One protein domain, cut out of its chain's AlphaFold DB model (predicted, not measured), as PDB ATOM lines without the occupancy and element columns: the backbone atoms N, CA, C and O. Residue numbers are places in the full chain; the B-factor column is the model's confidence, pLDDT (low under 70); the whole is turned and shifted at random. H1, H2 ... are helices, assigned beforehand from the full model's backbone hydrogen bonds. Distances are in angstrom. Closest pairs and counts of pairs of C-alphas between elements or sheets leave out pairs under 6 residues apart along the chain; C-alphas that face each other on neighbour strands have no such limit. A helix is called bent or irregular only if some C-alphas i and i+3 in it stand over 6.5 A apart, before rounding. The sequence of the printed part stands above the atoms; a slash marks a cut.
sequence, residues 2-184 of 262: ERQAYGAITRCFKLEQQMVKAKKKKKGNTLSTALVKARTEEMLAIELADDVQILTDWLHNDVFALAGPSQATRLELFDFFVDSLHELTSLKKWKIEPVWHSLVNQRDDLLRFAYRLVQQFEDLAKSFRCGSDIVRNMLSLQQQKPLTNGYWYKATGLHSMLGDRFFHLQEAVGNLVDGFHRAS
ATOM      1  N   GLU A   2      92.007 -38.449  95.590       85.44
ATOM      2  CA  GLU A   2      92.357 -38.511  94.162       85.44
ATOM      3  C   GLU A   2      93.743 -39.083  93.774       85.44
ATOM      4  O   GLU A   2      93.823 -40.089  93.075       85.44
ATOM      5  N   ARG A   3      94.870 -38.532  94.265       86.88
ATOM      6  CA  ARG A   3      96.214 -39.066  93.926       86.88
ATOM      7  C   ARG A   3      96.381 -40.554  94.270       86.88
ATOM      8  O   ARG A   3      97.129 -41.268  93.604       86.88
ATOM      9  N   GLN A   4      95.720 -41.018  95.329       87.00
ATOM     10  CA  GLN A   4      95.735 -42.427  95.711       87.00
ATOM     11  C   GLN A   4      94.897 -43.277  94.752       87.00
ATOM     12  O   GLN A   4      95.357 -44.361  94.398       87.00
ATOM     13  N   ALA A   5      93.744 -42.776  94.297       90.62
ATOM     14  CA  ALA A   5      92.928 -43.424  93.271       90.62
ATOM     15  C   ALA A   5      93.723 -43.582  91.968       90.62
ATOM     16  O   ALA A   5      93.924 -44.705  91.509       90.62
ATOM     17  N   TYR A   6      94.334 -42.504  91.460       92.25
ATOM     18  CA  TYR A   6      95.208 -42.572  90.278       92.25
ATOM     19  C   TYR A   6      96.372 -43.558  90.441       92.25
ATOM     20  O   TYR A   6      96.731 -44.283  89.506       92.25
ATOM     21  N   GLY A   7      96.964 -43.615  91.636       92.12
ATOM     22  CA  GLY A   7      98.007 -44.585  91.961       92.12
ATOM     23  C   GLY A   7      97.515 -46.036  91.913       92.12
ATOM     24  O   GLY A   7      98.234 -46.900  91.402       92.12
ATOM     25  N   ALA A   8      96.305 -46.302  92.413       92.12
ATOM     26  CA  ALA A   8      95.685 -47.625  92.399       92.12
ATOM     27  C   ALA A   8      95.296 -48.055  90.975       92.12
ATOM     28  O   ALA A   8      95.691 -49.146  90.561       92.12
ATOM     29  N   ILE A   9      94.681 -47.159  90.193       92.12
ATOM     30  CA  ILE A   9      94.363 -47.357  88.765       92.12
ATOM     31  C   ILE A   9      95.628 -47.737  87.987       92.12
ATOM     32  O   ILE A   9      95.699 -48.764  87.312       92.12
ATOM     33  N   THR A  10      96.699 -46.954  88.151       94.44
ATOM     34  CA  THR A  10      97.975 -47.210  87.464       94.44
ATOM     35  C   THR A  10      98.572 -48.566  87.851       94.44
ATOM     36  O   THR A  10      99.169 -49.254  87.018       94.44
ATOM     37  N   ARG A  11      98.456 -48.957  89.127       92.31
ATOM     38  CA  ARG A  11      98.958 -50.245  89.623       92.31
ATOM     39  C   ARG A  11      98.152 -51.408  89.046       92.31
ATOM     40  O   ARG A  11      98.767 -52.371  88.587       92.31
ATOM     41  N   CYS A  12      96.825 -51.302  89.045       93.00
ATOM     42  CA  CYS A  12      95.937 -52.307  88.472       93.00
ATOM     43  C   CYS A  12      96.219 -52.488  86.978       93.00
ATOM     44  O   CYS A  12      96.577 -53.587  86.553       93.00
ATOM     45  N   PHE A  13      96.252 -51.392  86.213       93.44
ATOM     46  CA  PHE A  13      96.570 -51.408  84.785       93.44
ATOM     47  C   PHE A  13      97.917 -52.085  84.476       93.44
ATOM     48  O   PHE A  13      98.026 -52.920  83.573       93.44
ATOM     49  N   LYS A  14      98.968 -51.788  85.255       93.44
ATOM     50  CA  LYS A  14     100.276 -52.452  85.104       93.44
ATOM     51  C   LYS A  14     100.192 -53.960  85.355       93.44
ATOM     52  O   LYS A  14     100.813 -54.729  84.616       93.44
ATOM     53  N   LEU A  15      99.449 -54.389  86.374       91.75
ATOM     54  CA  LEU A  15      99.251 -55.809  86.679       91.75
ATOM     55  C   LEU A  15      98.427 -56.516  85.596       91.75
ATOM     56  O   LEU A  15      98.753 -57.646  85.234       91.75
ATOM     57  N   GLU A  16      97.436 -55.849  85.008       92.31
ATOM     58  CA  GLU A  16      96.679 -56.377  83.869       92.31
ATOM     59  C   GLU A  16      97.572 -56.594  82.647       92.31
ATOM     60  O   GLU A  16      97.571 -57.679  82.056       92.31
ATOM     61  N   GLN A  17      98.424 -55.619  82.316       92.62
ATOM     62  CA  GLN A  17      99.402 -55.773  81.236       92.62
ATOM     63  C   GLN A  17     100.375 -56.936  81.490       92.62
ATOM     64  O   GLN A  17     100.713 -57.689  80.567       92.62
ATOM     65  N   GLN A  18     100.836 -57.107  82.731       90.25
ATOM     66  CA  GLN A  18     101.688 -58.237  83.112       90.25
ATOM     67  C   GLN A  18     100.939 -59.570  83.014       90.25
ATOM     68  O   GLN A  18     101.505 -60.545  82.514       90.25
ATOM     69  N   MET A  19      99.664 -59.611  83.401       89.19
ATOM     70  CA  MET A  19      98.811 -60.795  83.308       89.19
ATOM     71  C   MET A  19      98.607 -61.237  81.854       89.19
ATOM     72  O   MET A  19      98.725 -62.426  81.553       89.19
ATOM     73  N   VAL A  20      98.388 -60.300  80.924       89.31
ATOM     74  CA  VAL A  20      98.302 -60.601  79.482       89.31
ATOM     75  C   VAL A  20      99.597 -61.255  78.981       89.31
ATOM     76  O   VAL A  20      99.557 -62.271  78.283       89.31
ATOM     77  N   LYS A  21     100.760 -60.726  79.383       89.12
ATOM     78  CA  LYS A  21     102.071 -61.309  79.038       89.12
ATOM     79  C   LYS A  21     102.280 -62.684  79.690       89.12
ATOM     80  O   LYS A  21     102.816 -63.586  79.047       89.12
ATOM     81  N   ALA A  22     101.850 -62.868  80.936       86.50
ATOM     82  CA  ALA A  22     101.980 -64.123  81.676       86.50
ATOM     83  C   ALA A  22     101.068 -65.231  81.123       86.50
ATOM     84  O   ALA A  22     101.500 -66.382  81.032       86.50
ATOM     85  N   LYS A  23      99.852 -64.889  80.673       86.69
ATOM     86  CA  LYS A  23      98.936 -65.815  79.982       86.69
ATOM     87  C   LYS A  23      99.559 -66.382  78.704       86.69
ATOM     88  O   LYS A  23      99.521 -67.595  78.514       86.69
ATOM     89  N   LYS A  24     100.236 -65.551  77.896       87.00
ATOM     90  CA  LYS A  24     100.986 -66.010  76.703       87.00
ATOM     91  C   LYS A  24     102.079 -67.034  77.038       87.00
ATOM     92  O   LYS A  24     102.385 -67.892  76.223       87.00
ATOM     93  N   LYS A  25     102.645 -66.967  78.249       86.56
ATOM     94  CA  LYS A  25     103.677 -67.890  78.754       86.56
ATOM     95  C   LYS A  25     103.113 -69.034  79.614       86.56
ATOM     96  O   LYS A  25     103.891 -69.691  80.299       86.56
ATOM     97  N   LYS A  26     101.787 -69.246  79.641       82.12
ATOM     98  CA  LYS A  26     101.083 -70.215  80.513       82.12
ATOM     99  C   LYS A  26     101.366 -70.055  82.024       82.12
ATOM    100  O   LYS A  26     101.163 -70.985  82.794       82.12
ATOM    101  N   LYS A  27     101.785 -68.866  82.476       82.50
ATOM    102  CA  LYS A  27     102.076 -68.531  83.888       82.50
ATOM    103  C   LYS A  27     101.044 -67.567  84.495       82.50
ATOM    104  O   LYS A  27     101.369 -66.782  85.369       82.50
ATOM    105  N   GLY A  28      99.797 -67.577  84.018       73.62
ATOM    106  CA  GLY A  28      98.764 -66.638  84.486       73.62
ATOM    107  C   GLY A  28      98.405 -66.798  85.970       73.62
ATOM    108  O   GLY A  28      98.167 -65.810  86.661       73.62
ATOM    109  N   ASN A  29      98.432 -68.026  86.489       81.25
ATOM    110  CA  ASN A  29      97.984 -68.324  87.853       81.25
ATOM    111  C   ASN A  29      98.802 -67.599  88.934       81.25
ATOM    112  O   ASN A  29      98.262 -67.289  89.990       81.25
ATOM    113  N   THR A  30     100.064 -67.247  88.662       83.19
ATOM    114  CA  THR A  30     100.933 -66.559  89.632       83.19
ATOM    115  C   THR A  30     100.525 -65.109  89.894       83.19
ATOM    116  O   THR A  30     100.891 -64.557  90.926       83.19
ATOM    117  N   LEU A  31      99.792 -64.473  88.971       84.69
ATOM    118  CA  LEU A  31      99.380 -63.066  89.079       84.69
ATOM    119  C   LEU A  31      97.884 -62.890  89.367       84.69
ATOM    120  O   LEU A  31      97.455 -61.772  89.638       84.69
ATOM    121  N   SER A  32      97.097 -63.970  89.345       86.69
ATOM    122  CA  SER A  32      95.636 -63.912  89.499       86.69
ATOM    123  C   SER A  32      95.215 -63.273  90.828       86.69
ATOM    124  O   SER A  32      94.504 -62.271  90.841       86.69
ATOM    125  N   THR A  33      95.733 -63.777  91.952       88.81
ATOM    126  CA  THR A  33      95.402 -63.273  93.295       88.81
ATOM    127  C   THR A  33      95.847 -61.823  93.498       88.81
ATOM    128  O   THR A  33      95.122 -61.020  94.085       88.81
ATOM    129  N   ALA A  34      97.024 -61.465  92.978       89.19
ATOM    130  CA  ALA A  34      97.536 -60.098  93.041       89.19
ATOM    131  C   ALA A  34      96.668 -59.129  92.226       89.19
ATOM    132  O   ALA A  34      96.415 -58.013  92.674       89.19
ATOM    133  N   LEU A  35      96.180 -59.565  91.060       91.50
ATOM    134  CA  LEU A  35      95.300 -58.767  90.216       91.50
ATOM    135  C   LEU A  35      93.922 -58.564  90.854       91.50
ATOM    136  O   LEU A  35      93.418 -57.446  90.843       91.50
ATOM    137  N   VAL A  36      93.334 -59.606  91.453       92.81
ATOM    138  CA  VAL A  36      92.064 -59.476  92.191       92.81
ATOM    139  C   VAL A  36      92.209 -58.453  93.316       92.81
ATOM    140  O   VAL A  36      91.426 -57.511  93.386       92.81
ATOM    141  N   LYS A  37      93.264 -58.566  94.132       92.56
ATOM    142  CA  LYS A  37      93.536 -57.604  95.207       92.56
ATOM    143  C   LYS A  37      93.717 -56.175  94.681       92.56
ATOM    144  O   LYS A  37      93.212 -55.241  95.293       92.56
ATOM    145  N   ALA A  38      94.425 -56.004  93.562       92.31
ATOM    146  CA  ALA A  38      94.644 -54.693  92.957       92.31
ATOM    147  C   ALA A  38      93.348 -54.062  92.429       92.31
ATOM    148  O   ALA A  38      93.158 -52.866  92.618       92.31
ATOM    149  N   ARG A  39      92.447 -54.856  91.839       93.25
ATOM    150  CA  ARG A  39      91.121 -54.397  91.395       93.25
ATOM    151  C   ARG A  39      90.239 -53.971  92.564       93.25
ATOM    152  O   ARG A  39      89.599 -52.930  92.498       93.25
ATOM    153  N   THR A  40      90.238 -54.736  93.655       92.62
ATOM    154  CA  THR A  40      89.515 -54.345  94.874       92.62
ATOM    155  C   THR A  40      90.100 -53.068  95.484       92.62
ATOM    156  O   THR A  40      89.351 -52.181  95.873       92.62
ATOM    157  N   GLU A  41      91.433 -52.937  95.544       91.38
ATOM    158  CA  GLU A  41      92.092 -51.717  96.038       91.38
ATOM    159  C   GLU A  41      91.787 -50.497  95.155       91.38
ATOM    160  O   GLU A  41      91.594 -49.407  95.687       91.38
ATOM    161  N   GLU A  42      91.746 -50.675  93.832       93.75
ATOM    162  CA  GLU A  42      91.356 -49.646  92.865       93.75
ATOM    163  C   GLU A  42      89.920 -49.177  93.089       93.75
ATOM    164  O   GLU A  42      89.718 -47.985  93.304       93.75
ATOM    165  N   MET A  43      88.956 -50.100  93.126       93.81
ATOM    166  CA  MET A  43      87.541 -49.790  93.347       93.81
ATOM    167  C   MET A  43      87.332 -48.988  94.639       93.81
ATOM    168  O   MET A  43      86.795 -47.887  94.591       93.81
ATOM    169  N   LEU A  44      87.866 -49.475  95.767       91.50
ATOM    170  CA  LEU A  44      87.758 -48.792  97.063       91.50
ATOM    171  C   LEU A  44      88.478 -47.434  97.083       91.50
ATOM    172  O   LEU A  44      88.136 -46.551  97.866       91.50
ATOM    173  N   ALA A  45      89.544 -47.269  96.293       92.50
ATOM    174  CA  ALA A  45      90.265 -46.002  96.217       92.50
ATOM    175  C   ALA A  45      89.534 -44.961  95.364       92.50
ATOM    176  O   ALA A  45      89.664 -43.778  95.676       92.50
ATOM    177  N   ILE A  46      88.823 -45.393  94.317       92.88
ATOM    178  CA  ILE A  46      87.969 -44.543  93.480       92.88
ATOM    179  C   ILE A  46      86.744 -44.107  94.280       92.88
ATOM    180  O   ILE A  46      86.569 -42.912  94.464       92.88
ATOM    181  N   GLU A  47      86.002 -45.056  94.857       93.19
ATOM    182  CA  GLU A  47      84.814 -44.787  95.682       93.19
ATOM    183  C   GLU A  47      85.125 -43.783  96.798       93.19
ATOM    184  O   GLU A  47      84.547 -42.703  96.858       93.19
ATOM    185  N   LEU A  48      86.176 -44.044  97.586       93.50
ATOM    186  CA  LEU A  48      86.603 -43.107  98.625       93.50
ATOM    187  C   LEU A  48      87.015 -41.732  98.069       93.50
ATOM    188  O   LEU A  48      86.936 -40.729  98.779       93.50
ATOM    189  N   ALA A  49      87.578 -41.669  96.861       93.19
ATOM    190  CA  ALA A  49      87.965 -40.394  96.274       93.19
ATOM    191  C   ALA A  49      86.750 -39.581  95.834       93.19
ATOM    192  O   ALA A  49      86.739 -38.380  96.113       93.19
ATOM    193  N   ASP A  50      85.768 -40.235  95.226       94.19
ATOM    194  CA  ASP A  50      84.534 -39.619  94.755       94.19
ATOM    195  C   ASP A  50      83.675 -39.153  95.939       94.19
ATOM    196  O   ASP A  50      83.288 -37.986  95.984       94.19
ATOM    197  N   ASP A  51      83.495 -39.990  96.964       94.38
ATOM    198  CA  ASP A  51      82.724 -39.627  98.162       94.38
ATOM    199  C   ASP A  51      83.344 -38.435  98.896       94.38
ATOM    200  O   ASP A  51      82.670 -37.460  99.230       94.38
ATOM    201  N   VAL A  52      84.665 -38.461  99.109       93.12
ATOM    202  CA  VAL A  52      85.366 -37.334  99.743       93.12
ATOM    203  C   VAL A  52      85.272 -36.074  98.884       93.12
ATOM    204  O   VAL A  52      85.215 -34.976  99.441       93.12
ATOM    205  N   GLN A  53      85.266 -36.204  97.556       94.25
ATOM    206  CA  GLN A  53      85.105 -35.064  96.659       94.25
ATOM    207  C   GLN A  53      83.712 -34.443  96.812       94.25
ATOM    208  O   GLN A  53      83.629 -33.244  97.060       94.25
ATOM    209  N   ILE A  54      82.651 -35.256  96.785       94.81
ATOM    210  CA  ILE A  54      81.264 -34.804  96.993       94.81
ATOM    211  C   ILE A  54      81.127 -34.081  98.335       94.81
ATOM    212  O   ILE A  54      80.639 -32.951  98.392       94.81
ATOM    213  N   LEU A  55      81.622 -34.694  99.415       94.81
ATOM    214  CA  LEU A  55      81.570 -34.098 100.749       94.81
ATOM    215  C   LEU A  55      82.339 -32.770 100.814       94.81
ATOM    216  O   LEU A  55      81.882 -31.811 101.435       94.81
ATOM    217  N   THR A  56      83.503 -32.693 100.166       92.19
ATOM    218  CA  THR A  56      84.304 -31.460 100.120       92.19
ATOM    219  C   THR A  56      83.597 -30.364  99.324       92.19
ATOM    220  O   THR A  56      83.643 -29.199  99.723       92.19
ATOM    221  N   ASP A  57      82.920 -30.722  98.233       92.00
ATOM    222  CA  ASP A  57      82.157 -29.778  97.422       92.00
ATOM    223  C   ASP A  57      80.961 -29.214  98.196       92.00
ATOM    224  O   ASP A  57      80.743 -28.004  98.148       92.00
ATOM    225  N   TRP A  58      80.242 -30.029  98.971       93.56
ATOM    226  CA  TRP A  58      79.184 -29.543  99.873       93.56
ATOM    227  C   TRP A  58      79.735 -28.640 100.977       93.56
ATOM    228  O   TRP A  58      79.217 -27.550 101.234       93.56
ATOM    229  N   LEU A  59      80.850 -29.036 101.596       93.06
ATOM    230  CA  LEU A  59      81.500 -28.206 102.607       93.06
ATOM    231  C   LEU A  59      81.889 -26.833 102.033       93.06
ATOM    232  O   LEU A  59      81.687 -25.804 102.678       93.06
ATOM    233  N   HIS A  60      82.416 -26.793 100.808       90.56
ATOM    234  CA  HIS A  60      82.827 -25.547 100.168       90.56
ATOM    235  C   HIS A  60      81.642 -24.678  99.724       90.56
ATOM    236  O   HIS A  60      81.620 -23.477 100.005       90.56
ATOM    237  N   ASN A  61      80.678 -25.277  99.024       89.88
ATOM    238  CA  ASN A  61      79.625 -24.553  98.311       89.88
ATOM    239  C   ASN A  61      78.393 -24.254  99.170       89.88
ATOM    240  O   ASN A  61      77.652 -23.328  98.841       89.88
ATOM    241  N   ASP A  62      78.205 -24.964 100.283       90.06
ATOM    242  CA  ASP A  62      77.062 -24.765 101.172       90.06
ATOM    243  C   ASP A  62      77.522 -24.243 102.536       90.06
ATOM    244  O   ASP A  62      77.171 -23.130 102.944       90.06
ATOM    245  N   VAL A  63      78.378 -25.000 103.224       92.81
ATOM    246  CA  VAL A  63      78.769 -24.699 104.611       92.81
ATOM    247  C   VAL A  63      79.686 -23.484 104.703       92.81
ATOM    248  O   VAL A  63      79.493 -22.630 105.572       92.81
ATOM    249  N   PHE A  64      80.665 -23.368 103.804       91.12
ATOM    250  CA  PHE A  64      81.643 -22.277 103.790       91.12
ATOM    251  C   PHE A  64      81.344 -21.169 102.778       91.12
ATOM    252  O   PHE A  64      82.071 -20.174 102.716       91.12
ATOM    253  N   ALA A  65      80.244 -21.267 102.033       89.25
ATOM    254  CA  ALA A  65      79.890 -20.253 101.051       89.25
ATOM    255  C   ALA A  65      79.574 -18.900 101.698       89.25
ATOM    256  O   ALA A  65      78.810 -18.813 102.662       89.25
ATOM    257  N   LEU A  66      80.087 -17.810 101.121       87.75
ATOM    258  CA  LEU A  66      79.777 -16.450 101.580       87.75
ATOM    259  C   LEU A  66      78.287 -16.117 101.395       87.75
ATOM    260  O   LEU A  66      77.669 -15.531 102.268       87.75
ATOM    261  N   ALA A  67      77.662 -16.557 100.302       87.88
ATOM    262  CA  ALA A  67      76.211 -16.442 100.119       87.88
ATOM    263  C   ALA A  67      75.438 -17.659 100.671       87.88
ATOM    264  O   ALA A  67      74.301 -17.896 100.271       87.88
ATOM    265  N   GLY A  68      76.061 -18.453 101.547       87.06
ATOM    266  CA  GLY A  68      75.480 -19.676 102.104       87.06
ATOM    267  C   GLY A  68      74.370 -19.421 103.136       87.06
ATOM    268  O   GLY A  68      74.060 -18.267 103.450       87.06
ATOM    269  N   PRO A  69      73.790 -20.487 103.703       88.50
ATOM    270  CA  PRO A  69      72.571 -20.433 104.505       88.50
ATOM    271  C   PRO A  69      72.786 -19.806 105.897       88.50
ATOM    272  O   PRO A  69      73.846 -19.251 106.208       88.50
ATOM    273  N   SER A  70      71.741 -19.851 106.731       88.00
ATOM    274  CA  SER A  70      71.776 -19.352 108.112       88.00
ATOM    275  C   SER A  70      72.843 -20.055 108.962       88.00
ATOM    276  O   SER A  70      73.286 -21.153 108.629       88.00
ATOM    277  N   GLN A  71      73.231 -19.450 110.090       89.00
ATOM    278  CA  GLN A  71      74.191 -20.064 111.014       89.00
ATOM    279  C   GLN A  71      73.713 -21.432 111.522       89.00
ATOM    280  O   GLN A  71      74.504 -22.368 111.566       89.00
ATOM    281  N   ALA A  72      72.428 -21.551 111.874       90.94
ATOM    282  CA  ALA A  72      71.847 -22.807 112.346       90.94
ATOM    283  C   ALA A  72      71.952 -23.899 111.274       90.94
ATOM    284  O   ALA A  72      72.486 -24.972 111.529       90.94
ATOM    285  N   THR A  73      71.575 -23.572 110.036       92.62
ATOM    286  CA  THR A  73      71.681 -24.501 108.904       92.62
ATOM    287  C   THR A  73      73.131 -24.896 108.618       92.62
ATOM    288  O   THR A  73      73.400 -26.043 108.290       92.62
ATOM    289  N   ARG A  74      74.098 -23.976 108.751       94.06
ATOM    290  CA  ARG A  74      75.522 -24.313 108.569       94.06
ATOM    291  C   ARG A  74      76.023 -25.298 109.618       94.06
ATOM    292  O   ARG A  74      76.831 -26.146 109.268       94.06
ATOM    293  N   LEU A  75      75.563 -25.185 110.866       94.12
ATOM    294  CA  LEU A  75      75.896 -26.144 111.922       94.12
ATOM    295  C   LEU A  75      75.332 -27.528 111.594       94.12
ATOM    296  O   LEU A  75      76.088 -28.491 111.594       94.12
ATOM    297  N   GLU A  76      74.053 -27.608 111.219       95.56
ATOM    298  CA  GLU A  76      73.407 -28.868 110.819       95.56
ATOM    299  C   GLU A  76      74.121 -29.528 109.631       95.56
ATOM    300  O   GLU A  76      74.420 -30.720 109.661       95.56
ATOM    301  N   LEU A  77      74.449 -28.748 108.595       95.94
ATOM    302  CA  LEU A  77      75.168 -29.246 107.422       95.94
ATOM    303  C   LEU A  77      76.608 -29.664 107.750       95.94
ATOM    304  O   LEU A  77      77.111 -30.625 107.168       95.94
ATOM    305  N   PHE A  78      77.284 -28.959 108.662       96.06
ATOM    306  CA  PHE A  78      78.628 -29.331 109.099       96.06
ATOM    307  C   PHE A  78      78.605 -30.634 109.899       96.06
ATOM    308  O   PHE A  78      79.444 -31.500 109.657       96.06
ATOM    309  N   ASP A  79      77.644 -30.794 110.808       95.44
ATOM    310  CA  ASP A  79      77.487 -32.017 111.597       95.44
ATOM    311  C   ASP A  79      77.171 -33.206 110.675       95.44
ATOM    312  O   ASP A  79      77.858 -34.224 110.732       95.44
ATOM    313  N   PHE A  80      76.261 -33.028 109.711       95.81
ATOM    314  CA  PHE A  80      75.998 -34.030 108.676       95.81
ATOM    315  C   PHE A  80      77.252 -34.389 107.856       95.81
ATOM    316  O   PHE A  80      77.511 -35.565 107.590       95.81
ATOM    317  N   PHE A  81      78.055 -33.396 107.461       95.69
ATOM    318  CA  PHE A  81      79.320 -33.633 106.758       95.69
ATOM    319  C   PHE A  81      80.301 -34.445 107.614       95.69
ATOM    320  O   PHE A  81      80.946 -35.365 107.108       95.69
ATOM    321  N   VAL A  82      80.419 -34.120 108.902       95.62
ATOM    322  CA  VAL A  82      81.294 -34.820 109.850       95.62
ATOM    323  C   VAL A  82      80.844 -36.265 110.053       95.62
ATOM    324  O   VAL A  82      81.693 -37.160 110.033       95.62
ATOM    325  N   ASP A  83      79.541 -36.501 110.193       96.19
ATOM    326  CA  ASP A  83      78.968 -37.842 110.324       96.19
ATOM    327  C   ASP A  83      79.195 -38.664 109.049       96.19
ATOM    328  O   ASP A  83      79.739 -39.768 109.108       96.19
ATOM    329  N   SER A  84      78.920 -38.079 107.881       95.50
ATOM    330  CA  SER A  84      79.160 -38.720 106.579       95.50
ATOM    331  C   SER A  84      80.642 -39.050 106.370       95.50
ATOM    332  O   SER A  84      81.001 -40.130 105.902       95.50
ATOM    333  N   LEU A  85      81.546 -38.147 106.763       94.81
ATOM    334  CA  LEU A  85      82.986 -38.394 106.697       94.81
ATOM    335  C   LEU A  85      83.407 -39.527 107.645       94.81
ATOM    336  O   LEU A  85      84.321 -40.291 107.322       94.81
ATOM    337  N   HIS A  86      82.764 -39.646 108.807       95.19
ATOM    338  CA  HIS A  86      83.038 -40.713 109.761       95.19
ATOM    339  C   HIS A  86      82.646 -42.090 109.212       95.19
ATOM    340  O   HIS A  86      83.388 -43.053 109.413       95.19
ATOM    341  N   GLU A  87      81.555 -42.203 108.457       94.88
ATOM    342  CA  GLU A  87      81.151 -43.467 107.815       94.88
ATOM    343  C   GLU A  87      82.227 -44.006 106.855       94.88
ATOM    344  O   GLU A  87      82.499 -45.215 106.810       94.88
ATOM    345  N   LEU A  88      82.956 -43.108 106.183       93.06
ATOM    346  CA  LEU A  88      84.062 -43.464 105.288       93.06
ATOM    347  C   LEU A  88      85.277 -44.060 106.024       93.06
ATOM    348  O   LEU A  88      86.168 -44.639 105.388       93.06
ATOM    349  N   THR A  89      85.341 -43.985 107.361       91.56
ATOM    350  CA  THR A  89      86.399 -44.651 108.150       91.56
ATOM    351  C   THR A  89      86.412 -46.167 107.946       91.56
ATOM    352  O   THR A  89      87.481 -46.779 108.046       91.56
ATOM    353  N   SER A  90      85.275 -46.760 107.571       90.06
ATOM    354  CA  SER A  90      85.171 -48.162 107.157       90.06
ATOM    355  C   SER A  90      86.095 -48.505 105.975       90.06
ATOM    356  O   SER A  90      86.679 -49.588 105.942       90.06
ATOM    357  N   LEU A  91      86.314 -47.558 105.053       87.06
ATOM    358  CA  LEU A  91      87.157 -47.732 103.867       87.06
ATOM    359  C   LEU A  91      88.647 -47.503 104.171       87.06
ATOM    360  O   LEU A  91      89.509 -48.262 103.711       87.06
ATOM    361  N   LYS A  92      88.985 -46.444 104.927       88.62
ATOM    362  CA  LYS A  92      90.377 -46.115 105.317       88.62
ATOM    363  C   LYS A  92      90.483 -45.363 106.649       88.62
ATOM    364  O   LYS A  92      90.919 -44.208 106.685       88.62
ATOM    365  N   LYS A  93      90.216 -46.064 107.751       90.12
ATOM    366  CA  LYS A  93      90.271 -45.541 109.129       90.12
ATOM    367  C   LYS A  93      91.467 -44.626 109.416       90.12
ATOM    368  O   LYS A  93      91.279 -43.441 109.659       90.12
ATOM    369  N   TRP A  94      92.695 -45.138 109.291       90.25
ATOM    370  CA  TRP A  94      93.923 -44.426 109.692       90.25
ATOM    371  C   TRP A  94      94.137 -43.069 109.006       90.25
ATOM    372  O   TRP A  94      94.913 -42.248 109.490       90.25
ATOM    373  N   LYS A  95      93.503 -42.844 107.850       88.75
ATOM    374  CA  LYS A  95      93.655 -41.613 107.072       88.75
ATOM    375  C   LYS A  95      92.527 -40.616 107.321       88.75
ATOM    376  O   LYS A  95      92.755 -39.420 107.180       88.75
ATOM    377  N   ILE A  96      91.339 -41.109 107.657       92.38
ATOM    378  CA  ILE A  96      90.123 -40.305 107.807       92.38
ATOM    379  C   ILE A  96      89.928 -39.893 109.264       92.38
ATOM    380  O   ILE A  96      89.670 -38.727 109.528       92.38
ATOM    381  N   GLU A  97      90.158 -40.807 110.208       93.50
ATOM    382  CA  GLU A  97      89.988 -40.582 111.651       93.50
ATOM    383  C   GLU A  97      90.748 -39.340 112.171       93.50
ATOM    384  O   GLU A  97      90.137 -38.537 112.878       93.50
ATOM    385  N   PRO A  98      92.010 -39.061 111.773       93.31
ATOM    386  CA  PRO A  98      92.689 -37.836 112.203       93.31
ATOM    387  C   PRO A  98      92.032 -36.555 111.674       93.31
ATOM    388  O   PRO A  98      92.009 -35.536 112.364       93.31
ATOM    389  N   VAL A  99      91.518 -36.595 110.440       92.19
ATOM    390  CA  VAL A  99      90.854 -35.450 109.804       92.19
ATOM    391  C   VAL A  99      89.502 -35.210 110.467       92.19
ATOM    392  O   VAL A  99      89.203 -34.079 110.834       92.19
ATOM    393  N   TRP A 100      88.741 -36.278 110.694       95.25
ATOM    394  CA  TRP A 100      87.466 -36.243 111.400       95.25
ATOM    395  C   TRP A 100      87.602 -35.631 112.801       95.25
ATOM    396  O   TRP A 100      86.947 -34.633 113.092       95.25
ATOM    397  N   HIS A 101      88.531 -36.128 113.629       94.12
ATOM    398  CA  HIS A 101      88.788 -35.549 114.954       94.12
ATOM    399  C   HIS A 101      89.154 -34.062 114.886       94.12
ATOM    400  O   HIS A 101      88.696 -33.270 115.706       94.12
ATOM    401  N   SER A 102      89.981 -33.672 113.910       94.44
ATOM    402  CA  SER A 102      90.359 -32.269 113.728       94.44
ATOM    403  C   SER A 102      89.155 -31.389 113.394       94.44
ATOM    404  O   SER A 102      89.073 -30.279 113.907       94.44
ATOM    405  N   LEU A 103      88.244 -31.866 112.545       94.38
ATOM    406  CA  LEU A 103      87.054 -31.122 112.126       94.38
ATOM    407  C   LEU A 103      86.050 -30.965 113.265       94.38
ATOM    408  O   LEU A 103      85.585 -29.853 113.497       94.38
ATOM    409  N   VAL A 104      85.782 -32.040 114.012       95.00
ATOM    410  CA  VAL A 104      84.915 -32.004 115.202       95.00
ATOM    411  C   VAL A 104      85.433 -30.974 116.205       95.00
ATOM    412  O   VAL A 104      84.691 -30.100 116.644       95.00
ATOM    413  N   ASN A 105      86.729 -31.031 116.519       94.44
ATOM    414  CA  ASN A 105      87.331 -30.162 117.529       94.44
ATOM    415  C   ASN A 105      87.426 -28.690 117.102       94.44
ATOM    416  O   ASN A 105      87.575 -27.824 117.957       94.44
ATOM    417  N   GLN A 106      87.389 -28.404 115.798       92.69
ATOM    418  CA  GLN A 106      87.545 -27.053 115.253       92.69
ATOM    419  C   GLN A 106      86.245 -26.499 114.661       92.69
ATOM    420  O   GLN A 106      86.282 -25.429 114.062       92.69
ATOM    421  N   ARG A 107      85.103 -27.192 114.805       93.38
ATOM    422  CA  ARG A 107      83.824 -26.803 114.185       93.38
ATOM    423  C   ARG A 107      83.488 -25.334 114.419       93.38
ATOM    424  O   ARG A 107      83.260 -24.586 113.470       93.38
ATOM    425  N   ASP A 108      83.487 -24.924 115.682       91.38
ATOM    426  CA  ASP A 108      83.051 -23.584 116.064       91.38
ATOM    427  C   ASP A 108      84.034 -22.516 115.561       91.38
ATOM    428  O   ASP A 108      83.609 -21.466 115.082       91.38
ATOM    429  N   ASP A 109      85.338 -22.806 115.569       90.88
ATOM    430  CA  ASP A 109      86.368 -21.920 115.017       90.88
ATOM    431  C   ASP A 109      86.251 -21.789 113.492       90.88
ATOM    432  O   ASP A 109      86.320 -20.679 112.954       90.88
ATOM    433  N   LEU A 110      86.020 -22.905 112.794       90.69
ATOM    434  CA  LEU A 110      85.831 -22.948 111.343       90.69
ATOM    435  C   LEU A 110      84.559 -22.221 110.906       90.69
ATOM    436  O   LEU A 110      84.544 -21.643 109.823       90.69
ATOM    437  N   LEU A 111      83.509 -22.218 111.729       91.88
ATOM    438  CA  LEU A 111      82.236 -21.550 111.436       91.88
ATOM    439  C   LEU A 111      82.120 -20.154 112.052       91.88
ATOM    440  O   LEU A 111      81.153 -19.438 111.780       91.88
ATOM    441  N   ARG A 112      83.111 -19.703 112.822       90.50
ATOM    442  CA  ARG A 112      83.093 -18.384 113.468       90.50
ATOM    443  C   ARG A 112      82.977 -17.230 112.474       90.50
ATOM    444  O   ARG A 112      82.367 -16.206 112.783       90.50
ATOM    445  N   PHE A 113      83.543 -17.382 111.275       87.25
ATOM    446  CA  PHE A 113      83.406 -16.368 110.226       87.25
ATOM    447  C   PHE A 113      81.938 -16.179 109.811       87.25
ATOM    448  O   PHE A 113      81.540 -15.053 109.518       87.25
ATOM    449  N   ALA A 114      81.137 -17.252 109.811       89.50
ATOM    450  CA  ALA A 114      79.744 -17.208 109.391       89.50
ATOM    451  C   ALA A 114      78.896 -16.399 110.379       89.50
ATOM    452  O   ALA A 114      78.062 -15.609 109.946       89.50
ATOM    453  N   TYR A 115      79.192 -16.473 111.681       88.94
ATOM    454  CA  TYR A 115      78.568 -15.596 112.676       88.94
ATOM    455  C   TYR A 115      78.826 -14.114 112.373       88.94
ATOM    456  O   TYR A 115      77.890 -13.319 112.289       88.94
ATOM    457  N   ARG A 116      80.093 -13.746 112.135       88.94
ATOM    458  CA  ARG A 116      80.466 -12.365 111.787       88.94
ATOM    459  C   ARG A 116      79.780 -11.900 110.503       88.94
ATOM    460  O   ARG A 116      79.311 -10.770 110.429       88.94
ATOM    461  N   LEU A 117      79.727 -12.770 109.501       88.12
ATOM    462  CA  LEU A 117      79.088 -12.485 108.224       88.12
ATOM    463  C   LEU A 117      77.581 -12.236 108.392       88.12
ATOM    464  O   LEU A 117      77.061 -11.263 107.855       88.12
ATOM    465  N   VAL A 118      76.894 -13.081 109.168       88.00
ATOM    466  CA  VAL A 118      75.462 -12.926 109.466       88.00
ATOM    467  C   VAL A 118      75.197 -11.594 110.163       88.00
ATOM    468  O   VAL A 118      74.308 -10.868 109.726       88.00
ATOM    469  N   GLN A 119      76.003 -11.218 111.161       89.94
ATOM    470  CA  GLN A 119      75.872  -9.915 111.825       89.94
ATOM    471  C   GLN A 119      76.006  -8.749 110.840       89.94
ATOM    472  O   GLN A 119      75.166  -7.855 110.814       89.94
ATOM    473  N   GLN A 120      77.019  -8.781 109.971       91.00
ATOM    474  CA  GLN A 120      77.207  -7.721 108.980       91.00
ATOM    475  C   GLN A 120      76.068  -7.669 107.953       91.00
ATOM    476  O   GLN A 120      75.686  -6.582 107.516       91.00
ATOM    477  N   PHE A 121      75.491  -8.817 107.583       91.88
ATOM    478  CA  PHE A 121      74.304  -8.847 106.725       91.88
ATOM    479  C   PHE A 121      73.081  -8.270 107.427       91.88
ATOM    480  O   PHE A 121      72.313  -7.558 106.788       91.88
ATOM    481  N   GLU A 122      72.890  -8.544 108.717       92.50
ATOM    482  CA  GLU A 122      71.799  -7.964 109.503       92.50
ATOM    483  C   GLU A 122      71.935  -6.448 109.643       92.50
ATOM    484  O   GLU A 122      70.945  -5.729 109.505       92.50
ATOM    485  N   ASP A 123      73.144  -5.946 109.872       94.25
ATOM    486  CA  ASP A 123      73.399  -4.507 109.974       94.25
ATOM    487  C   ASP A 123      73.144  -3.798 108.638       94.25
ATOM    488  O   ASP A 123      72.505  -2.738 108.588       94.25
ATOM    489  N   LEU A 124      73.559  -4.423 107.532       94.50
ATOM    490  CA  LEU A 124      73.256  -3.922 106.196       94.50
ATOM    491  C   LEU A 124      71.750  -3.979 105.913       94.50
ATOM    492  O   LEU A 124      71.165  -2.999 105.458       94.50
ATOM    493  N   ALA A 125      71.093  -5.084 106.257       94.94
ATOM    494  CA  ALA A 125      69.656  -5.254 106.079       94.94
ATOM    495  C   ALA A 125      68.855  -4.177 106.831       94.94
ATOM    496  O   ALA A 125      67.963  -3.551 106.251       94.94
ATOM    497  N   LYS A 126      69.230  -3.873 108.083       95.56
ATOM    498  CA  LYS A 126      68.650  -2.766 108.867       95.56
ATOM    499  C   LYS A 126      68.851  -1.414 108.179       95.56
ATOM    500  O   LYS A 126      67.888  -0.663 108.030       95.56
ATOM    501  N   SER A 127      70.069  -1.128 107.715       95.06
ATOM    502  CA  SER A 127      70.414   0.135 107.041       95.06
ATOM    503  C   SER A 127      69.590   0.353 105.767       95.06
ATOM    504  O   SER A 127      69.133   1.463 105.491       95.06
ATOM    505  N   PHE A 128      69.325  -0.725 105.024       94.19
ATOM    506  CA  PHE A 128      68.564  -0.700 103.773       94.19
ATOM    507  C   PHE A 128      67.064  -0.998 103.946       94.19
ATOM    508  O   PHE A 128      66.325  -0.998 102.957       94.19
ATOM    509  N   ARG A 129      66.594  -1.198 105.189       93.69
ATOM    510  CA  ARG A 129      65.205  -1.552 105.542       93.69
ATOM    511  C   ARG A 129      64.695  -2.761 104.750       93.69
ATOM    512  O   ARG A 129      63.607  -2.728 104.175       93.69
ATOM    513  N   CYS A 130      65.506  -3.810 104.692       93.81
ATOM    514  CA  CYS A 130      65.205  -5.057 103.996       93.81
ATOM    515  C   CYS A 130      65.498  -6.272 104.900       93.81
ATOM    516  O   CYS A 130      65.945  -6.118 106.033       93.81
ATOM    517  N   GLY A 131      65.194  -7.486 104.431       92.06
ATOM    518  CA  GLY A 131      65.545  -8.726 105.134       92.06
ATOM    519  C   GLY A 131      66.992  -9.151 104.866       92.06
ATOM    520  O   GLY A 131      67.525  -8.892 103.786       92.06
ATOM    521  N   SER A 132      67.621  -9.863 105.805       90.69
ATOM    522  CA  SER A 132      68.980 -10.411 105.628       90.69
ATOM    523  C   SER A 132      69.074 -11.388 104.449       90.69
ATOM    524  O   SER A 132      70.099 -11.443 103.769       90.69
ATOM    525  N   ASP A 133      67.982 -12.081 104.119       90.19
ATOM    526  CA  ASP A 133      67.898 -12.928 102.926       90.19
ATOM    527  C   ASP A 133      68.013 -12.125 101.623       90.19
ATOM    528  O   ASP A 133      68.566 -12.617 100.641       90.19
ATOM    529  N   ILE A 134      67.568 -10.864 101.603       93.31
ATOM    530  CA  ILE A 134      67.710  -9.981 100.436       93.31
ATOM    531  C   ILE A 134      69.180  -9.597 100.244       93.31
ATOM    532  O   ILE A 134      69.679  -9.628  99.119       93.31
ATOM    533  N   VAL A 135      69.895  -9.310 101.336       94.12
ATOM    534  CA  VAL A 135      71.346  -9.060 101.316       94.12
ATOM    535  C   VAL A 135      72.102 -10.293 100.813       94.12
ATOM    536  O   VAL A 135      72.947 -10.186  99.922       94.12
ATOM    537  N   ARG A 136      71.749 -11.483 101.313       91.69
ATOM    538  CA  ARG A 136      72.333 -12.755 100.858       91.69
ATOM    539  C   ARG A 136      72.056 -13.018  99.376       91.69
ATOM    540  O   ARG A 136      72.957 -13.434  98.650       91.69
ATOM    541  N   ASN A 137      70.840 -12.748  98.909       92.44
ATOM    542  CA  ASN A 137      70.471 -12.901  97.502       92.44
ATOM    543  C   ASN A 137      71.211 -11.906  96.601       92.44
ATOM    544  O   ASN A 137      71.636 -12.290  95.512       92.44
ATOM    545  N   MET A 138      71.415 -10.667  97.059       94.62
ATOM    546  CA  MET A 138      72.251  -9.687  96.363       94.62
ATOM    547  C   MET A 138      73.694 -10.188  96.237       94.62
ATOM    548  O   MET A 138      74.267 -10.157  95.149       94.62
ATOM    549  N   LEU A 139      74.259 -10.736  97.315       92.12
ATOM    550  CA  LEU A 139      75.590 -11.337  97.271       92.12
ATOM    551  C   LEU A 139      75.654 -12.529  96.303       92.12
ATOM    552  O   LEU A 139      76.579 -12.631  95.498       92.12
ATOM    553  N   SER A 140      74.659 -13.420  96.347       90.62
ATOM    554  CA  SER A 140      74.553 -14.548  95.415       90.62
ATOM    555  C   SER A 140      74.493 -14.069  93.962       90.62
ATOM    556  O   SER A 140      75.164 -14.636  93.102       90.62
ATOM    557  N   LEU A 141      73.741 -12.999  93.685       91.94
ATOM    558  CA  LEU A 141      73.646 -12.389  92.360       91.94
ATOM    559  C   LEU A 141      75.010 -11.872  91.877       91.94
ATOM    560  O   LEU A 141      75.383 -12.121  90.732       91.94
ATOM    561  N   GLN A 142      75.774 -11.202  92.741       88.62
ATOM    562  CA  GLN A 142      77.105 -10.670  92.410       88.62
ATOM    563  C   GLN A 142      78.162 -11.752  92.160       88.62
ATOM    564  O   GLN A 142      79.136 -11.509  91.452       88.62
ATOM    565  N   GLN A 143      77.973 -12.955  92.708       85.06
ATOM    566  CA  GLN A 143      78.845 -14.104  92.446       85.06
ATOM    567  C   GLN A 143      78.537 -14.800  91.107       85.06
ATOM    568  O   GLN A 143      79.330 -15.623  90.644       85.06
ATOM    569  N   GLN A 144      77.403 -14.487  90.470       84.88
ATOM    570  CA  GLN A 144      77.010 -15.055  89.181       84.88
ATOM    571  C   GLN A 144      77.551 -14.243  87.998       84.88
ATOM    572  O   GLN A 144      77.789 -13.040  88.075       84.88
ATOM    573  N   LYS A 145      77.720 -14.910  86.850       80.88
ATOM    574  CA  LYS A 145      78.099 -14.243  85.598       80.88
ATOM    575  C   LYS A 145      76.895 -13.454  85.045       80.88
ATOM    576  O   LYS A 145      75.853 -14.076  84.850       80.88
ATOM    577  N   PRO A 146      77.032 -12.163  84.680       79.12
ATOM    578  CA  PRO A 146      75.918 -11.329  84.194       79.12
ATOM    579  C   PRO A 146      75.252 -11.785  82.881       79.12
ATOM    580  O   PRO A 146      74.233 -11.243  82.469       79.12
ATOM    581  N   LEU A 147      75.841 -12.762  82.188       80.75
ATOM    582  CA  LEU A 147      75.419 -13.207  80.856       80.75
ATOM    583  C   LEU A 147      74.367 -14.329  80.879       80.75
ATOM    584  O   LEU A 147      73.958 -14.798  79.822       80.75
ATOM    585  N   THR A 148      73.941 -14.805  82.050       84.12
ATOM    586  CA  THR A 148      72.956 -15.891  82.158       84.12
ATOM    587  C   THR A 148      71.542 -15.366  82.394       84.12
ATOM    588  O   THR A 148      71.323 -14.440  83.166       84.12
ATOM    589  N   ASN A 149      70.537 -16.019  81.801       84.69
ATOM    590  CA  ASN A 149      69.123 -15.670  82.025       84.69
ATOM    591  C   ASN A 149      68.732 -15.718  83.514       84.69
ATOM    592  O   ASN A 149      67.946 -14.898  83.984       84.69
ATOM    593  N   GLY A 150      69.323 -16.646  84.276       84.88
ATOM    594  CA  GLY A 150      69.110 -16.754  85.721       84.88
ATOM    595  C   GLY A 150      69.580 -15.525  86.504       84.88
ATOM    596  O   GLY A 150      68.940 -15.167  87.493       84.88
ATOM    597  N   TYR A 151      70.639 -14.850  86.042       90.94
ATOM    598  CA  TYR A 151      71.098 -13.593  86.631       90.94
ATOM    599  C   TYR A 151      70.022 -12.516  86.482       90.94
ATOM    600  O   TYR A 151      69.583 -11.941  87.475       90.94
ATOM    601  N   TRP A 152      69.532 -12.296  85.258       89.69
ATOM    602  CA  TRP A 152      68.550 -11.245  84.979       89.69
ATOM    603  C   TRP A 152      67.215 -11.473  85.685       89.69
ATOM    604  O   TRP A 152      66.628 -10.518  86.192       89.69
ATOM    605  N   TYR A 153      66.764 -12.726  85.795       89.81
ATOM    606  CA  TYR A 153      65.563 -13.064  86.562       89.81
ATOM    607  C   TYR A 153      65.697 -12.669  88.042       89.81
ATOM    608  O   TYR A 153      64.848 -11.959  88.582       89.81
ATOM    609  N   LYS A 154      66.802 -13.065  88.690       90.38
ATOM    610  CA  LYS A 154      67.081 -12.710  90.090       90.38
ATOM    611  C   LYS A 154      67.273 -11.204  90.277       90.38
ATOM    612  O   LYS A 154      66.732 -10.642  91.226       90.38
ATOM    613  N   ALA A 155      68.007 -10.554  89.372       92.50
ATOM    614  CA  ALA A 155      68.242  -9.114  89.401       92.50
ATOM    615  C   ALA A 155      66.925  -8.334  89.308       92.50
ATOM    616  O   ALA A 155      66.688  -7.440  90.112       92.50
ATOM    617  N   THR A 156      66.037  -8.728  88.393       92.88
ATOM    618  CA  THR A 156      64.725  -8.091  88.209       92.88
ATOM    619  C   THR A 156      63.837  -8.284  89.438       92.88
ATOM    620  O   THR A 156      63.209  -7.330  89.894       92.88
ATOM    621  N   GLY A 157      63.821  -9.489  90.023       93.50
ATOM    622  CA  GLY A 157      63.087  -9.759  91.263       93.50
ATOM    623  C   GLY A 157      63.570  -8.888  92.427       93.50
ATOM    624  O   GLY A 157      62.768  -8.224  93.082       93.50
ATOM    625  N   LEU A 158      64.888  -8.820  92.637       94.56
ATOM    626  CA  LEU A 158      65.488  -7.970  93.669       94.56
ATOM    627  C   LEU A 158      65.238  -6.480  93.408       94.56
ATOM    628  O   LEU A 158      64.927  -5.745  94.343       94.56
ATOM    629  N   HIS A 159      65.332  -6.038  92.154       94.62
ATOM    630  CA  HIS A 159      65.069  -4.653  91.770       94.62
ATOM    631  C   HIS A 159      63.604  -4.270  92.010       94.62
ATOM    632  O   HIS A 159      63.335  -3.195  92.531       94.62
ATOM    633  N   SER A 160      62.653  -5.160  91.714       93.81
ATOM    634  CA  SER A 160      61.228  -4.942  92.000       93.81
ATOM    635  C   SER A 160      60.957  -4.757  93.501       93.81
ATOM    636  O   SER A 160      60.178  -3.894  93.897       93.81
ATOM    637  N   MET A 161      61.649  -5.518  94.357       92.38
ATOM    638  CA  MET A 161      61.497  -5.423  95.815       92.38
ATOM    639  C   MET A 161      62.188  -4.196  96.428       92.38
ATOM    640  O   MET A 161      61.730  -3.662  97.439       92.38
ATOM    641  N   LEU A 162      63.331  -3.785  95.874       93.00
ATOM    642  CA  LEU A 162      64.190  -2.754  96.461       93.00
ATOM    643  C   LEU A 162      64.010  -1.369  95.832       93.00
ATOM    644  O   LEU A 162      64.329  -0.379  96.497       93.00
ATOM    645  N   GLY A 163      63.519  -1.301  94.594       92.81
ATOM    646  CA  GLY A 163      63.460  -0.079  93.796       92.81
ATOM    647  C   GLY A 163      64.827   0.600  93.728       92.81
ATOM    648  O   GLY A 163      65.854  -0.055  93.555       92.81
ATOM    649  N   ASP A 164      64.844   1.906  93.979       91.69
ATOM    650  CA  ASP A 164      66.045   2.751  93.920       91.69
ATOM    651  C   ASP A 164      67.162   2.306  94.882       91.69
ATOM    652  O   ASP A 164      68.343   2.567  94.653       91.69
ATOM    653  N   ARG A 165      66.822   1.566  95.949       94.56
ATOM    654  CA  ARG A 165      67.818   1.024  96.890       94.56
ATOM    655  C   ARG A 165      68.637  -0.120  96.301       94.56
ATOM    656  O   ARG A 165      69.638  -0.491  96.908       94.56
ATOM    657  N   PHE A 166      68.228  -0.696  95.170       95.12
ATOM    658  CA  PHE A 166      68.885  -1.853  94.565       95.12
ATOM    659  C   PHE A 166      70.374  -1.597  94.310       95.12
ATOM    660  O   PHE A 166      71.212  -2.352  94.800       95.12
ATOM    661  N   PHE A 167      70.703  -0.512  93.606       94.38
ATOM    662  CA  PHE A 167      72.086  -0.201  93.233       94.38
ATOM    663  C   PHE A 167      72.940   0.164  94.449       94.38
ATOM    664  O   PHE A 167      74.071  -0.298  94.570       94.38
ATOM    665  N   HIS A 168      72.377   0.915  95.396       95.81
ATOM    666  CA  HIS A 168      73.066   1.255  96.639       95.81
ATOM    667  C   HIS A 168      73.343   0.021  97.507       95.81
ATOM    668  O   HIS A 168      74.421  -0.102  98.085       95.81
ATOM    669  N   LEU A 169      72.395  -0.921  97.581       95.25
ATOM    670  CA  LEU A 169      72.613  -2.180  98.290       95.25
ATOM    671  C   LEU A 169      73.663  -3.027  97.569       95.25
ATOM    672  O   LEU A 169      74.524  -3.605  98.223       95.25
ATOM    673  N   GLN A 170      73.611  -3.090  96.238       94.38
ATOM    674  CA  GLN A 170      74.599  -3.801  95.431       94.38
ATOM    675  C   GLN A 170      76.016  -3.279  95.714       94.38
ATOM    676  O   GLN A 170      76.913  -4.064  96.021       94.38
ATOM    677  N   GLU A 171      76.216  -1.965  95.681       94.81
ATOM    678  CA  GLU A 171      77.500  -1.341  96.008       94.81
ATOM    679  C   GLU A 171      77.945  -1.666  97.442       94.81
ATOM    680  O   GLU A 171      79.074  -2.107  97.664       94.81
ATOM    681  N   ALA A 172      77.047  -1.528  98.419       94.56
ATOM    682  CA  ALA A 172      77.383  -1.768  99.819       94.56
ATOM    683  C   ALA A 172      77.725  -3.241 100.113       94.56
ATOM    684  O   ALA A 172      78.642  -3.514 100.892       94.56
ATOM    685  N   VAL A 173      77.045  -4.193  99.462       93.56
ATOM    686  CA  VAL A 173      77.405  -5.620  99.525       93.56
ATOM    687  C   VAL A 173      78.770  -5.862  98.877       93.56
ATOM    688  O   VAL A 173      79.576  -6.590  99.450       93.56
ATOM    689  N   GLY A 174      79.065  -5.220  97.742       90.75
ATOM    690  CA  GLY A 174      80.377  -5.310  97.093       90.75
ATOM    691  C   GLY A 174      81.508  -4.858  98.020       90.75
ATOM    692  O   GLY A 174      82.443  -5.617  98.271       90.75
ATOM    693  N   ASN A 175      81.354  -3.685  98.637       90.50
ATOM    694  CA  ASN A 175      82.322  -3.142  99.595       90.50
ATOM    695  C   ASN A 175      82.526  -4.054 100.814       90.50
ATOM    696  O   ASN A 175      83.646  -4.210 101.306       90.50
ATOM    697  N   LEU A 176      81.451  -4.675 101.309       88.62
ATOM    698  CA  LEU A 176      81.528  -5.649 102.396       88.62
ATOM    699  C   LEU A 176      82.368  -6.865 101.979       88.62
ATOM    700  O   LEU A 176      83.231  -7.294 102.745       88.62
ATOM    701  N   VAL A 177      82.148  -7.397 100.772       84.88
ATOM    702  CA  VAL A 177      82.871  -8.564 100.235       84.88
ATOM    703  C   VAL A 177      84.336  -8.261  99.965       84.88
ATOM    704  O   VAL A 177      85.175  -9.117 100.234       84.88
ATOM    705  N   ASP A 178      84.669  -7.063  99.499       82.75
ATOM    706  CA  ASP A 178      86.063  -6.663  99.279       82.75
ATOM    707  C   ASP A 178      86.876  -6.655 100.585       82.75
ATOM    708  O   ASP A 178      88.076  -6.946 100.582       82.75
ATOM    709  N   GLY A 179      86.212  -6.416 101.722       77.75
ATOM    710  CA  GLY A 179      86.793  -6.592 103.055       77.75
ATOM    711  C   GLY A 179      87.043  -8.058 103.445       77.75
ATOM    712  O   GLY A 179      87.877  -8.334 104.313       77.75
ATOM    713  N   PHE A 180      86.371  -9.015 102.798       74.69
ATOM    714  CA  PHE A 180      86.627 -10.450 102.934       74.69
ATOM    715  C   PHE A 180      87.681 -10.900 101.917       74.69
ATOM    716  O   PHE A 180      87.388 -11.457 100.859       74.69
ATOM    717  N   HIS A 181      88.958 -10.706 102.249       62.25
ATOM    718  CA  HIS A 181      90.042 -11.206 101.407       62.25
ATOM    719  C   HIS A 181      90.012 -12.739 101.299       62.25
ATOM    720  O   HIS A 181      90.093 -13.454 102.301       62.25
ATOM    721  N   ARG A 182      89.982 -13.262 100.062       60.03
ATOM    722  CA  ARG A 182      90.244 -14.684  99.800       60.03
ATOM    723  C   ARG A 182      91.662 -15.015 100.259       60.03
ATOM    724  O   ARG A 182      92.641 -14.619  99.636       60.03
ATOM    725  N   ALA A 183      91.766 -15.779 101.341       62.28
ATOM    726  CA  ALA A 183      93.034 -16.142 101.961       62.28
ATOM    727  C   ALA A 183      93.878 -17.129 101.132       62.28
ATOM    728  O   ALA A 183      94.904 -17.583 101.621       62.28
ATOM    729  N   SER A 184      93.496 -17.482  99.898       64.38
ATOM    730  CA  SER A 184      94.252 -18.441  99.084       64.38
ATOM    731  C   SER A 184      95.683 -17.967  98.831       64.38
ATOM    732  O   SER A 184      96.608 -18.734  99.064       64.38
TER     733      SER A 184
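AT A GLANCE: This is residues 2 to 184 of the 262 residues of an uncharacterized protein of Candidatus Thiomargarita nelsonii (UniProt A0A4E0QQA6). Helices joined in a zigzag make a long rod: H1 and H2 form a long hairpin that makes one end, the later part of H2 runs beside the hairpin of H3 and H4, and the far end of H4 reaches a small head of three short helices, H5, H6 and H7. H2, H3 and H4 are an up and down bundle, each running against the one before it; H2 and H4 are close but not clearly touching, and H2 touches H3 with residues 52 to 63 alone. The printed part has 183 residues with seven named helices, H1 to H7 in order, and no named strand; the class is all helix. It is extended, with a radius of gyration of the C-alphas of 24.5 A and spans of 82 by 40 by 24 A.

HOW THE PARTS SIT: Start at H1, residues 2 to 24, and H2, residues 29 to 63: this hairpin touches, closest at the C-alphas of Ala 5 and Ala 45, 4.7 A apart, at a shallow tilt of 20 degrees, opposite ways. With residues 52 to 63 alone, H2 touches H3, residues 71 to 87; these two form a hairpin, and the C-alphas of Val 63 and Arg 74 come closest at 5.1 A. H3 forms a hairpin with H4, residues 89 to 128, at a shallow tilt of 9 degrees; the closest C-alphas, of Gln 71 and Ala 114, are 6.5 A apart. H2 and H4 are close but not clearly touching, with C-alphas 44 and 91 closest at 6.9 A. Look next at H5, residues 132 to 143: it touches H4 through residues 118 to 125 of H4 alone, closest at the C-alphas of Ala 125 and Ser 132, 5.2 A, at a steep tilt of 69.6 degrees, only just short of about perpendicular. H5 forms a hairpin with H6, residues 149 to 162, closest at C-alphas 141 and 151, 6.4 A, at a shallow tilt of 34 degrees, only just short of steep. H7, residues 165 to 178, touches H5 with residues 169 to 174 alone, closest at C-alphas 138 and 170, 6.4 A; it only just touches H4, with 3 pairs of C-alphas within 8 A, those of Phe 128 and Leu 169 closest at 7.0 A. H1 is apart from H3 to H7. In H1, H3, H5, H6 and H7 every O i to N i+4 pair is within hydrogen-bond range; in H2 it is 29 of 31 and in H4 27 of 36.

IN THESE COORDINATES: Find C-alpha 2 at (92.357, -38.511, 94.162); from there H1 runs 33.7 A to C-alpha 24. H2 spans 50.5 A and is irregular, C-alphas 30 and 33 being 7.4 A apart. H3 spans 24.6 A. H4 spans 47.6 A from C-alpha 89 at (86.399, -44.651, 108.150); it is irregular, with C-alphas 91 and 94 9.5 A apart, and has a kink of 83 degrees near residue 96. H5, H6 and H7 span 16.9, 20.0 and 19.9 A; H7 ends at C-alpha 178, (86.063, -6.663, 99.279).

THE WHOLE: The two C-alphas farthest apart, of Lys 26 and Asp 164, are 82.0 A apart. The printed part has no cut and no long link: H2 to H3 is short and the others are tight. Mean pLDDT of the printed part is 90.4; residues 181 to 184 are under 70.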